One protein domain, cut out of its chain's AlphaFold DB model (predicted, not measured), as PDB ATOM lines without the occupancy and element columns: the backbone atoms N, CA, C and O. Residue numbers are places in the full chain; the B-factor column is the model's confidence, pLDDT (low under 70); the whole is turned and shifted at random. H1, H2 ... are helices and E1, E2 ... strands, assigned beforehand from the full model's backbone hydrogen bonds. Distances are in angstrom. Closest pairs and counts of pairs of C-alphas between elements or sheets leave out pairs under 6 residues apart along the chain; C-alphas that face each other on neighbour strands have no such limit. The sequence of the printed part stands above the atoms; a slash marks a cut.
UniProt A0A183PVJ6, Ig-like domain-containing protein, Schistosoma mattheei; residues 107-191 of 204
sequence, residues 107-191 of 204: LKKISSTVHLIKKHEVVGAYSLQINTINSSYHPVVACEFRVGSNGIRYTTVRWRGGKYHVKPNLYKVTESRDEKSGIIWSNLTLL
ATOM      1  N   LEU A 107     -14.393  13.586  -8.738       85.00
ATOM      2  CA  LEU A 107     -14.549  15.009  -9.049       85.00
ATOM      3  C   LEU A 107     -15.922  15.534  -8.656       85.00
ATOM      4  O   LEU A 107     -16.045  16.635  -8.120       85.00
ATOM      5  N   LYS A 108     -16.967  14.747  -8.914       87.50
ATOM      6  CA  LYS A 108     -18.346  15.185  -8.713       87.50
ATOM      7  C   LYS A 108     -19.236  14.034  -8.287       87.50
ATOM      8  O   LYS A 108     -19.066  12.896  -8.716       87.50
ATOM      9  N   LYS A 109     -20.219  14.355  -7.450       88.56
ATOM     10  CA  LYS A 109     -21.313  13.464  -7.067       88.56
ATOM     11  C   LYS A 109     -22.620  14.181  -7.363       88.56
ATOM     12  O   LYS A 109     -22.776  15.344  -7.000       88.56
ATOM     13  N   ILE A 110     -23.530  13.507  -8.048       88.75
ATOM     14  CA  ILE A 110     -24.845  14.024  -8.417       88.75
ATOM     15  C   ILE A 110     -25.881  13.030  -7.908       88.75
ATOM     16  O   ILE A 110     -25.704  11.822  -8.036       88.75
ATOM     17  N   SER A 111     -26.968  13.532  -7.341       86.69
ATOM     18  CA  SER A 111     -28.110  12.719  -6.931       86.69
ATOM     19  C   SER A 111     -29.391  13.375  -7.409       86.69
ATOM     20  O   SER A 111     -29.579  14.575  -7.209       86.69
ATOM     21  N   SER A 112     -30.284  12.599  -8.011       84.25
ATOM     22  CA  SER A 112     -31.640  13.053  -8.301       84.25
ATOM     23  C   SER A 112     -32.528  12.958  -7.061       84.25
ATOM     24  O   SER A 112     -32.373  12.043  -6.249       84.25
ATOM     25  N   THR A 113     -33.529  13.825  -6.978       78.50
ATOM     26  CA  THR A 113     -34.557  13.776  -5.934       78.50
ATOM     27  C   THR A 113     -35.580  12.671  -6.210       78.50
ATOM     28  O   THR A 113     -35.896  12.364  -7.358       78.50
ATOM     29  N   VAL A 114     -36.128  12.076  -5.149       77.06
ATOM     30  CA  VAL A 114     -37.278  11.168  -5.250       77.06
ATOM     31  C   VAL A 114     -38.547  11.995  -5.439       77.06
ATOM     32  O   VAL A 114     -38.840  12.881  -4.640       77.06
ATOM     33  N   HIS A 115     -39.314  11.700  -6.486       79.62
ATOM     34  CA  HIS A 115     -40.583  12.373  -6.739       79.62
ATOM     35  C   HIS A 115     -41.718  11.672  -5.995       79.62
ATOM     36  O   HIS A 115     -41.829  10.448  -6.046       79.62
ATOM     37  N   LEU A 116     -42.573  12.449  -5.332       81.25
ATOM     38  CA  LEU A 116     -43.781  11.955  -4.673       81.25
ATOM     39  C   LEU A 116     -45.017  12.331  -5.493       81.25
ATOM     40  O   LEU A 116     -45.072  13.405  -6.090       81.25
ATOM     41  N   ILE A 117     -46.013  11.454  -5.501       84.38
ATOM     42  CA  ILE A 117     -47.338  11.682  -6.078       84.38
ATOM     43  C   ILE A 117     -48.408  11.428  -5.023       84.38
ATOM     44  O   ILE A 117     -48.254  10.585  -4.139       84.38
ATOM     45  N   LYS A 118     -49.517  12.157  -5.125       86.25
ATOM     46  CA  LYS A 118     -50.677  11.965  -4.258       86.25
ATOM     47  C   LYS A 118     -51.505  10.795  -4.781       86.25
ATOM     48  O   LYS A 118     -51.967  10.833  -5.918       86.25
ATOM     49  N   LYS A 119     -51.718   9.783  -3.947       82.19
ATOM     50  CA  LYS A 119     -52.585   8.634  -4.212       82.19
ATOM     51  C   LYS A 119     -53.770   8.685  -3.254       82.19
ATOM     52  O   LYS A 119     -53.597   8.957  -2.071       82.19
ATOM     53  N   HIS A 120     -54.965   8.443  -3.777       84.69
ATOM     54  CA  HIS A 120     -56.144   8.239  -2.943       84.69
ATOM     55  C   HIS A 120     -56.296   6.745  -2.675       84.69
ATOM     56  O   HIS A 120     -56.257   5.947  -3.612       84.69
ATOM     57  N   GLU A 121     -56.457   6.379  -1.412       80.81
ATOM     58  CA  GLU A 121     -56.759   5.017  -0.994       80.81
ATOM     59  C   GLU A 121     -58.028   5.003  -0.153       80.81
ATOM     60  O   GLU A 121     -58.259   5.885   0.673       80.81
ATOM     61  N   VAL A 122     -58.856   3.989  -0.381       82.31
ATOM     62  CA  VAL A 122     -60.073   3.757   0.391       82.31
ATOM     63  C   VAL A 122     -59.821   2.558   1.289       82.31
ATOM     64  O   VAL A 122     -59.540   1.464   0.798       82.31
ATOM     65  N   VAL A 123     -59.908   2.768   2.600       77.31
ATOM     66  CA  VAL A 123     -59.744   1.721   3.613       77.31
ATOM     67  C   VAL A 123     -61.014   1.684   4.457       77.31
ATOM     68  O   VAL A 123     -61.280   2.579   5.262       77.31
ATOM     69  N   GLY A 124     -61.837   0.654   4.242       80.75
ATOM     70  CA  GLY A 124     -63.163   0.563   4.854       80.75
ATOM     71  C   GLY A 124     -64.063   1.722   4.413       80.75
ATOM     72  O   GLY A 124     -64.302   1.899   3.223       80.75
ATOM     73  N   ALA A 125     -64.550   2.512   5.374       83.19
ATOM     74  CA  ALA A 125     -65.402   3.681   5.127       83.19
ATOM     75  C   ALA A 125     -64.627   5.009   4.975       83.19
ATOM     76  O   ALA A 125     -65.242   6.056   4.786       83.19
ATOM     77  N   TYR A 126     -63.292   4.989   5.073       72.12
ATOM     78  CA  TYR A 126     -62.464   6.195   5.033       72.12
ATOM     79  C   TYR A 126     -61.738   6.329   3.693       72.12
ATOM     80  O   TYR A 126     -61.180   5.361   3.175       72.12
ATOM     81  N   SER A 127     -61.710   7.553   3.162       82.38
ATOM     82  CA  SER A 127     -60.885   7.938   2.014       82.38
ATOM     83  C   SER A 127     -59.689   8.738   2.512       82.38
ATOM     84  O   SER A 127     -59.850   9.760   3.180       82.38
ATOM     85  N   LEU A 128     -58.489   8.253   2.214       83.25
ATOM     86  CA  LEU A 128     -57.226   8.842   2.631       83.25
ATOM     87  C   LEU A 128     -56.452   9.305   1.403       83.25
ATOM     88  O   LEU A 128     -56.378   8.608   0.392       83.25
ATOM     89  N   GLN A 129     -55.827  10.473   1.512       84.94
ATOM     90  CA  GLN A 129     -54.858  10.942   0.534       84.94
ATOM     91  C   GLN A 129     -53.455  10.724   1.097       84.94
ATOM     92  O   GLN A 129     -53.048  11.390   2.047       84.94
ATOM     93  N   ILE A 130     -52.715   9.796   0.501       82.94
ATOM     94  CA  ILE A 130     -51.345   9.467   0.891       82.94
ATOM     95  C   ILE A 130     -50.360   9.959  -0.170       82.94
ATOM     96  O   ILE A 130     -50.653   9.958  -1.366       82.94
ATOM     97  N   ASN A 131     -49.170  10.377   0.254       81.00
ATOM     98  CA  ASN A 131     -48.066  10.618  -0.670       81.00
ATOM     99  C   ASN A 131     -47.322   9.298  -0.881       81.00
ATOM    100  O   ASN A 131     -46.849   8.695   0.077       81.00
ATOM    101  N   THR A 132     -47.209   8.861  -2.129       78.81
ATOM    102  CA  THR A 132     -46.445   7.670  -2.513       78.81
ATOM    103  C   THR A 132     -45.331   8.044  -3.482       78.81
ATOM    104  O   THR A 132     -45.367   9.105  -4.108       78.81
ATOM    105  N   ILE A 133     -44.314   7.194  -3.596       78.44
ATOM    106  CA  ILE A 133     -43.209   7.428  -4.522       78.44
ATOM    107  C   ILE A 133     -43.720   7.282  -5.955       78.44
ATOM    108  O   ILE A 133     -44.432   6.339  -6.296       78.44
ATOM    109  N   ASN A 134     -43.334   8.219  -6.812       80.81
ATOM    110  CA  ASN A 134     -43.616   8.146  -8.231       80.81
ATOM    111  C   ASN A 134     -42.741   7.068  -8.884       80.81
ATOM    112  O   ASN A 134     -41.567   7.297  -9.171       80.81
ATOM    113  N   SER A 135     -43.325   5.900  -9.148       75.38
ATOM    114  CA  SER A 135     -42.634   4.774  -9.786       75.38
ATOM    115  C   SER A 135     -42.205   5.029 -11.227       75.38
ATOM    116  O   SER A 135     -41.382   4.278 -11.741       75.38
ATOM    117  N   SER A 136     -42.750   6.055 -11.884       80.56
ATOM    118  CA  SER A 136     -42.373   6.426 -13.251       80.56
ATOM    119  C   SER A 136     -41.039   7.176 -13.318       80.56
ATOM    120  O   SER A 136     -40.501   7.347 -14.408       80.56
ATOM    121  N   TYR A 137     -40.496   7.618 -12.176       82.44
ATOM    122  CA  TYR A 137     -39.194   8.274 -12.097       82.44
ATOM    123  C   TYR A 137     -38.201   7.374 -11.367       82.44
ATOM    124  O   TYR A 137     -38.389   7.025 -10.203       82.44
ATOM    125  N   HIS A 138     -37.116   7.024 -12.053       86.31
ATOM    126  CA  HIS A 138     -36.045   6.211 -11.491       86.31
ATOM    127  C   HIS A 138     -34.971   7.119 -10.895       86.31
ATOM    128  O   HIS A 138     -34.251   7.765 -11.659       86.31
ATOM    129  N   PRO A 139     -34.837   7.195  -9.560       87.75
ATOM    130  CA  PRO A 139     -33.803   8.023  -8.975       87.75
ATOM    131  C   PRO A 139     -32.417   7.456  -9.306       87.75
ATOM    132  O   PRO A 139     -32.201   6.239  -9.332       87.75
ATOM    133  N   VAL A 140     -31.483   8.361  -9.570       90.38
ATOM    134  CA  VAL A 140     -30.109   8.093  -9.984       90.38
ATOM    135  C   VAL A 140     -29.146   8.796  -9.041       90.38
ATOM    136  O   VAL A 140     -29.313   9.972  -8.712       90.38
ATOM    137  N   VAL A 141     -28.095   8.081  -8.660       91.31
ATOM    138  CA  VAL A 141     -26.866   8.674  -8.132       91.31
ATOM    139  C   VAL A 141     -25.779   8.487  -9.182       91.31
ATOM    140  O   VAL A 141     -25.599   7.385  -9.688       91.31
ATOM    141  N   ALA A 142     -25.064   9.551  -9.518       92.31
ATOM    142  CA  ALA A 142     -23.971   9.541 -10.474       92.31
ATOM    143  C   ALA A 142     -22.687  10.044  -9.815       92.31
ATOM    144  O   ALA A 142     -22.704  11.022  -9.065       92.31
ATOM    145  N   CYS A 143     -21.571   9.393 -10.116       92.81
ATOM    146  CA  CYS A 143     -20.244   9.813  -9.691       92.81
ATOM    147  C   CYS A 143     -19.367  10.029 -10.923       92.81
ATOM    148  O   CYS A 143     -19.269   9.150 -11.783       92.81
ATOM    149  N   GLU A 144     -18.725  11.189 -10.972       93.50
ATOM    150  CA  GLU A 144     -17.680  11.522 -11.930       93.50
ATOM    151  C   GLU A 144     -16.330  11.212 -11.290       93.50
ATOM    152  O   GLU A 144     -15.960  11.790 -10.261       93.50
ATOM    153  N   PHE A 145     -15.594  10.298 -11.902       92.31
ATOM    154  CA  PHE A 145     -14.229   9.969 -11.536       92.31
ATOM    155  C   PHE A 145     -13.296  10.513 -12.601       92.31
ATOM    156  O   PHE A 145     -13.601  10.449 -13.790       92.31
ATOM    157  N   ARG A 146     -12.130  10.988 -12.181       92.06
ATOM    158  CA  ARG A 146     -11.023  11.261 -13.087       92.06
ATOM    159  C   ARG A 146      -9.874  10.333 -12.771       92.06
ATOM    160  O   ARG A 146      -9.551  10.101 -11.608       92.06
ATOM    161  N   VAL A 147      -9.283   9.810 -13.828       91.31
ATOM    162  CA  VAL A 147      -8.120   8.939 -13.810       91.31
ATOM    163  C   VAL A 147      -7.053   9.591 -14.683       91.31
ATOM    164  O   VAL A 147      -7.365  10.231 -15.688       91.31
ATOM    165  N   GLY A 148      -5.791   9.468 -14.290       86.75
ATOM    166  CA  GLY A 148      -4.674   9.855 -15.143       86.75
ATOM    167  C   GLY A 148      -4.687   9.095 -16.476       86.75
ATOM    168  O   GLY A 148      -5.234   7.994 -16.579       86.75
ATOM    169  N   SER A 149      -4.073   9.682 -17.502       76.56
ATOM    170  CA  SER A 149      -4.089   9.170 -18.882       76.56
ATOM    171  C   SER A 149      -3.602   7.723 -19.007       76.56
ATOM    172  O   SER A 149      -4.133   6.976 -19.823       76.56
ATOM    173  N   ASN A 150      -2.663   7.297 -18.157       71.31
ATOM    174  CA  ASN A 150      -2.113   5.937 -18.161       71.31
ATOM    175  C   ASN A 150      -3.028   4.889 -17.479       71.31
ATOM    176  O   ASN A 150      -2.713   3.705 -17.472       71.31
ATOM    177  N   GLY A 151      -4.148   5.286 -16.854       73.19
ATOM    178  CA  GLY A 151      -4.958   4.392 -16.007       73.19
ATOM    179  C   GLY A 151      -6.384   4.098 -16.477       73.19
ATOM    180  O   GLY A 151      -6.998   3.149 -15.985       73.19
ATOM    181  N   ILE A 152      -6.948   4.877 -17.407       79.62
ATOM    182  CA  ILE A 152      -8.393   4.806 -17.703       79.62
ATOM    183  C   ILE A 152      -8.843   3.447 -18.255       79.62
ATOM    184  O   ILE A 152      -9.908   2.956 -17.878       79.62
ATOM    185  N   ARG A 153      -8.022   2.797 -19.089       76.88
ATOM    186  CA  ARG A 153      -8.344   1.489 -19.691       76.88
ATOM    187  C   ARG A 153      -8.370   0.347 -18.679       76.88
ATOM    188  O   ARG A 153      -9.132  -0.598 -18.846       76.88
ATOM    189  N   TYR A 154      -7.589   0.464 -17.611       76.69
ATOM    190  CA  TYR A 154      -7.409  -0.587 -16.608       76.69
ATOM    191  C   TYR A 154      -8.230  -0.346 -15.331       76.69
ATOM    192  O   TYR A 154      -8.246  -1.172 -14.422       76.69
ATOM    193  N   THR A 155      -8.945   0.779 -15.253       82.31
ATOM    194  CA  THR A 155      -9.751   1.139 -14.081       82.31
ATOM    195  C   THR A 155     -11.158   0.556 -14.182       82.31
ATOM    196  O   THR A 155     -11.748   0.535 -15.256       82.31
ATOM    197  N   THR A 156     -11.749   0.118 -13.068       84.56
ATOM    198  CA  THR A 156     -13.176  -0.246 -12.998       84.56
ATOM    199  C   THR A 156     -13.830   0.413 -11.793       84.56
ATOM    200  O   THR A 156     -13.261   0.412 -10.701       84.56
ATOM    201  N   VAL A 157     -15.029   0.974 -11.973       88.31
ATOM    202  CA  VAL A 157     -15.789   1.550 -10.861       88.31
ATOM    203  C   VAL A 157     -16.657   0.470 -10.224       88.31
ATOM    204  O   VAL A 157     -17.338  -0.295 -10.905       88.31
ATOM    205  N   ARG A 158     -16.652   0.403  -8.890       88.50
ATOM    206  CA  ARG A 158     -17.506  -0.517  -8.130       88.50
ATOM    207  C   ARG A 158     -18.291   0.239  -7.071       88.50
ATOM    208  O   ARG A 158     -17.710   0.816  -6.155       88.50
ATOM    209  N   TRP A 159     -19.613   0.166  -7.164       89.38
ATOM    210  CA  TRP A 159     -20.509   0.602  -6.098       89.38
ATOM    211  C   TRP A 159     -20.471  -0.409  -4.950       89.38
ATOM    212  O   TRP A 159     -20.420  -1.618  -5.176       89.38
ATOM    213  N   ARG A 160     -20.457   0.072  -3.705       88.56
ATOM    214  CA  ARG A 160     -20.444  -0.770  -2.500       88.56
ATOM    215  C   ARG A 160     -21.293  -0.143  -1.399       88.56
ATOM    216  O   ARG A 160     -21.469   1.071  -1.363       88.56
ATOM    217  N   GLY A 161     -21.760  -0.988  -0.483       86.94
ATOM    218  CA  GLY A 161     -22.503  -0.579   0.709       86.94
ATOM    219  C   GLY A 161     -23.999  -0.342   0.484       86.94
ATOM    220  O   GLY A 161     -24.536  -0.531  -0.611       86.94
ATOM    221  N   GLY A 162     -24.673   0.041   1.570       84.06
ATOM    222  CA  GLY A 162     -26.105   0.339   1.597       84.06
ATOM    223  C   GLY A 162     -26.996  -0.816   1.127       84.06
ATOM    224  O   GLY A 162     -26.597  -1.980   1.082       84.06
ATOM    225  N   LYS A 163     -28.227  -0.477   0.726       83.81
ATOM    226  CA  LYS A 163     -29.206  -1.451   0.213       83.81
ATOM    227  C   LYS A 163     -28.798  -2.042  -1.145       83.81
ATOM    228  O   LYS A 163     -29.285  -3.109  -1.498       83.81
ATOM    229  N   TYR A 164     -27.873  -1.402  -1.869       87.50
ATOM    230  CA  TYR A 164     -27.273  -1.962  -3.085       87.50
ATOM    231  C   TYR A 164     -26.483  -3.244  -2.800       87.50
ATOM    232  O   TYR A 164     -26.616  -4.209  -3.541       87.50
ATOM    233  N   HIS A 165     -25.714  -3.286  -1.707       87.94
ATOM    234  CA  HIS A 165     -24.936  -4.476  -1.357       87.94
ATOM    235  C   HIS A 165     -25.821  -5.696  -1.060       87.94
ATOM    236  O   HIS A 165     -25.488  -6.805  -1.462       87.94
ATOM    237  N   VAL A 166     -26.958  -5.480  -0.392       88.75
ATOM    238  CA  VAL A 166     -27.879  -6.554   0.020       88.75
ATOM    239  C   VAL A 166     -28.857  -6.937  -1.096       88.75
ATOM    240  O   VAL A 166     -29.208  -8.104  -1.237       88.75
ATOM    241  N   LYS A 167     -29.310  -5.969  -1.902       87.69
ATOM    242  CA  LYS A 167     -30.284  -6.173  -2.987       87.69
ATOM    243  C   LYS A 167     -29.817  -5.508  -4.291       87.69
ATOM    244  O   LYS A 167     -30.429  -4.530  -4.733       87.69
ATOM    245  N   PRO A 168     -28.743  -6.008  -4.933       87.56
ATOM    246  CA  PRO A 168     -28.165  -5.381  -6.125       87.56
ATOM    247  C   PRO A 168     -29.117  -5.401  -7.328       87.56
ATOM    248  O   PRO A 168     -29.099  -4.483  -8.141       87.56
ATOM    249  N   ASN A 169     -30.003  -6.397  -7.404       89.06
ATOM    250  CA  ASN A 169     -31.020  -6.551  -8.445       89.06
ATOM    251  C   ASN A 169     -32.073  -5.428  -8.481       89.06
ATOM    252  O   ASN A 169     -32.785  -5.291  -9.473       89.06
ATOM    253  N   LEU A 170     -32.189  -4.620  -7.421       87.88
ATOM    254  CA  LEU A 170     -33.050  -3.433  -7.429       87.88
ATOM    255  C   LEU A 170     -32.446  -2.270  -8.224       87.88
ATOM    256  O   LEU A 170     -33.154  -1.305  -8.519       87.88
ATOM    257  N   TYR A 171     -31.164  -2.353  -8.577       90.69
ATOM    258  CA  TYR A 171     -30.412  -1.262  -9.174       90.69
ATOM    259  C   TYR A 171     -29.833  -1.656 -10.532       90.69
ATOM    260  O   TYR A 171     -29.514  -2.814 -10.792       90.69
ATOM    261  N   LYS A 172     -29.640  -0.658 -11.390       93.06
ATOM    262  CA  LYS A 172     -28.879  -0.763 -12.632       93.06
ATOM    263  C   LYS A 172     -27.647   0.117 -12.525       93.06
ATOM    264  O   LYS A 172     -27.767   1.308 -12.245       93.06
ATOM    265  N   VAL A 173     -26.483  -0.476 -12.770       93.81
ATOM    266  CA  VAL A 173     -25.231   0.266 -12.917       93.81
ATOM    267  C   VAL A 173     -24.986   0.494 -14.400       93.81
ATOM    268  O   VAL A 173     -25.037  -0.450 -15.188       93.81
ATOM    269  N   THR A 174     -24.731   1.739 -14.785       93.69
ATOM    270  CA  THR A 174     -24.208   2.069 -16.115       93.69
ATOM    271  C   THR A 174     -22.923   2.859 -15.971       93.69
ATOM    272  O   THR A 174     -22.751   3.616 -15.016       93.69
ATOM    273  N   GLU A 175     -22.005   2.666 -16.908       92.50
ATOM    274  CA  GLU A 175     -20.720   3.350 -16.921       92.50
ATOM    275  C   GLU A 175     -20.477   3.924 -18.315       92.50
ATOM    276  O   GLU A 175     -20.797   3.282 -19.318       92.50
ATOM    277  N   SER A 176     -19.925   5.130 -18.380       91.19
ATOM    278  CA  SER A 176     -19.380   5.703 -19.607       91.19
ATOM    279  C   SER A 176     -17.963   6.204 -19.359       91.19
ATOM    280  O   SER A 176     -17.612   6.623 -18.253       91.19
ATOM    281  N   ARG A 177     -17.125   6.114 -20.392       91.00
ATOM    282  CA  ARG A 177     -15.696   6.427 -20.323       91.00
ATOM    283  C   ARG A 177     -15.330   7.371 -21.447       91.00
ATOM    284  O   ARG A 177     -15.689   7.124 -22.594       91.00
ATOM    285  N   ASP A 178     -14.582   8.406 -21.109       89.12
ATOM    286  CA  ASP A 178     -13.925   9.278 -22.069       89.12
ATOM    287  C   ASP A 178     -12.410   9.118 -21.919       89.12
ATOM    288  O   ASP A 178     -11.784   9.708 -21.034       89.12
ATOM    289  N   GLU A 179     -11.822   8.294 -22.793       84.25
ATOM    290  CA  GLU A 179     -10.382   8.009 -22.794       84.25
ATOM    291  C   GLU A 179      -9.528   9.267 -22.979       84.25
ATOM    292  O   GLU A 179      -8.412   9.328 -22.469       84.25
ATOM    293  N   LYS A 180     -10.047  10.286 -23.678       83.62
ATOM    294  CA  LYS A 180      -9.296  11.504 -23.986       83.62
ATOM    295  C   LYS A 180      -9.176  12.413 -22.766       83.62
ATOM    296  O   LYS A 180      -8.112  12.981 -22.531       83.62
ATOM    297  N   SER A 181     -10.259  12.580 -22.007       85.00
ATOM    298  CA  SER A 181     -10.263  13.424 -20.803       85.00
ATOM    299  C   SER A 181      -9.849  12.679 -19.530       85.00
ATOM    300  O   SER A 181      -9.527  13.319 -18.524       85.00
ATOM    301  N   GLY A 182      -9.838  11.343 -19.562       88.06
ATOM    302  CA  GLY A 182      -9.590  10.520 -18.382       88.06
ATOM    303  C   GLY A 182     -10.799  10.453 -17.444       88.06
ATOM    304  O   GLY A 182     -10.634  10.125 -16.270       88.06
ATOM    305  N   ILE A 183     -12.001  10.791 -17.920       91.56
ATOM    306  CA  ILE A 183     -13.218  10.826 -17.101       91.56
ATOM    307  C   ILE A 183     -13.979   9.502 -17.216       91.56
ATOM    308  O   ILE A 183     -14.219   8.987 -18.309       91.56
ATOM    309  N   ILE A 184     -14.407   8.973 -16.070       92.44
ATOM    310  CA  ILE A 184     -15.332   7.845 -15.965       92.44
ATOM    311  C   ILE A 184     -16.578   8.325 -15.226       92.44
ATOM    312  O   ILE A 184     -16.501   8.755 -14.076       92.44
ATOM    313  N   TRP A 185     -17.734   8.212 -15.865       93.12
ATOM    314  CA  TRP A 185     -19.023   8.405 -15.214       93.12
ATOM    315  C   TRP A 185     -19.602   7.055 -14.839       93.12
ATOM    316  O   TRP A 185     -19.721   6.172 -15.683       93.12
ATOM    317  N   SER A 186     -20.012   6.906 -13.584       94.69
ATOM    318  CA  SER A 186     -20.762   5.737 -13.141       94.69
ATOM    319  C   SER A 186     -22.086   6.175 -12.545       94.69
ATOM    320  O   SER A 186     -22.116   7.048 -11.679       94.69
ATOM    321  N   ASN A 187     -23.172   5.559 -13.000       94.25
ATOM    322  CA  ASN A 187     -24.524   5.817 -12.532       94.25
ATOM    323  C   ASN A 187     -25.070   4.584 -11.825       94.25
ATOM    324  O   ASN A 187     -24.937   3.466 -12.321       94.25
ATOM    325  N   LEU A 188     -25.742   4.809 -10.705       93.31
ATOM    326  CA  LEU A 188     -26.522   3.831  -9.972       93.31
ATOM    327  C   LEU A 188     -27.989   4.265 -10.004       93.31
ATOM    328  O   LEU A 188     -28.389   5.204  -9.315       93.31
ATOM    329  N   THR A 189     -28.789   3.587 -10.822       91.38
ATOM    330  CA  THR A 189     -30.218   3.864 -11.010       91.38
ATOM    331  C   THR A 189     -31.058   2.867 -10.222       91.38
ATOM    332  O   THR A 189     -30.876   1.662 -10.376       91.38
ATOM    333  N   LEU A 190     -32.015   3.338  -9.422       88.75
ATOM    334  CA  LEU A 190     -32.991   2.479  -8.746       88.75
ATOM    335  C   LEU A 190     -34.137   2.133  -9.707       88.75
ATOM    336  O   LEU A 190     -34.938   2.986 -10.085       88.75
ATOM    337  N   LEU A 191     -34.228   0.861 -10.091       84.94
ATOM    338  CA  LEU A 191     -35.180   0.392 -11.100       84.94
ATOM    339  C   LEU A 191     -36.615   0.328 -10.572       84.94
ATOM    340  O   LEU A 191     -37.554   0.574 -11.316       84.94
TER     341      LEU A 191
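This is residues 107 to 191 of the 204 residues of the protein "Ig-like domain-containing protein" of Schistosoma mattheei (UniProt A0A183PVJ6). A long rod: a twisted sheet of four strands, E1, E4, E6 and E5, makes one end, and a narrow two-stranded hairpin, E2 and E3, makes an arm that carries the length on from it, its tip, residues 122 to 127, sticking out free. The long stretch of residues 148 to 161 folds back from the far end of E4 along the sheet to one short helix, H1. The printed part has 85 residues with six named strands and one named helix, in the order E1 E2 E3 E4 H1 E5 E6; both sheets are antiparallel, ordered E1 - E4 - E6 - E5 and E2 - E3, and the class is mostly strand. The whole is extended, with a radius of gyration of the C-alphas of 18.7 A and spans of 67 by 24 by 16 A.

In the larger sheet the inner strands are E4, residues 140 to 147, and E6, residues 183 to 190, antiparallel at 162 degrees, with N 143 and O 186 2.9 A apart, within hydrogen-bond range. Edge strand E1, residues 107 to 111, is antiparallel to E4 at 173 degrees, with N 110 and O 142 at 2.8 A. Edge strand E5, residues 171 to 178, forms a hairpin with E6 at 165 degrees, with N 174 and O 187 at 3.0 A. The sheet is twisted, its C-alphas lying up to 4.4 A off its best plane. H1, residues 162 to 166, is only just on this sheet, with 5 pairs of C-alphas within 10 A, and only grazes it with residues 163 to 164. The closest C-alphas of H1 and E5, those of Tyr 164 and Tyr 171, are 6.9 A apart. In H1, 0 of 1 O i to N i+4 pairs and 1 of 2 O i to N i+3 pairs are within hydrogen-bond range. E4, H1 and E5 form a split strand-helix-strand unit, two strands running the same way with E6 between them; its crossover is right-handed. E2, residues 116 to 123, and E3, residues 126 to 133, form the other hairpin, antiparallel at 151 degrees, with N 119 and O 130 at 2.8 A. E2 is apart from E1, and E3 is apart from E4.

E4 is 22.3 A long from first to last C-alpha, E5 23.4 A, E6 23.0 A, E2 20.7 A and E3 21.5 A. E1 begins at C-alpha 107 (-14.549, 15.009, -9.049), E3 at C-alpha 126 (-62.464, 6.195, 5.033), and E6 ends at C-alpha 190 (-32.991, 2.479, -8.746).

The C-alphas farthest apart, those of Ala 125 and Asn 150, are 67.5 A apart. The printed part has no cut. The link from E4 to H1, 14 residues, is long. The mean pLDDT of the printed part is 85.7, and no printed residue is under 70.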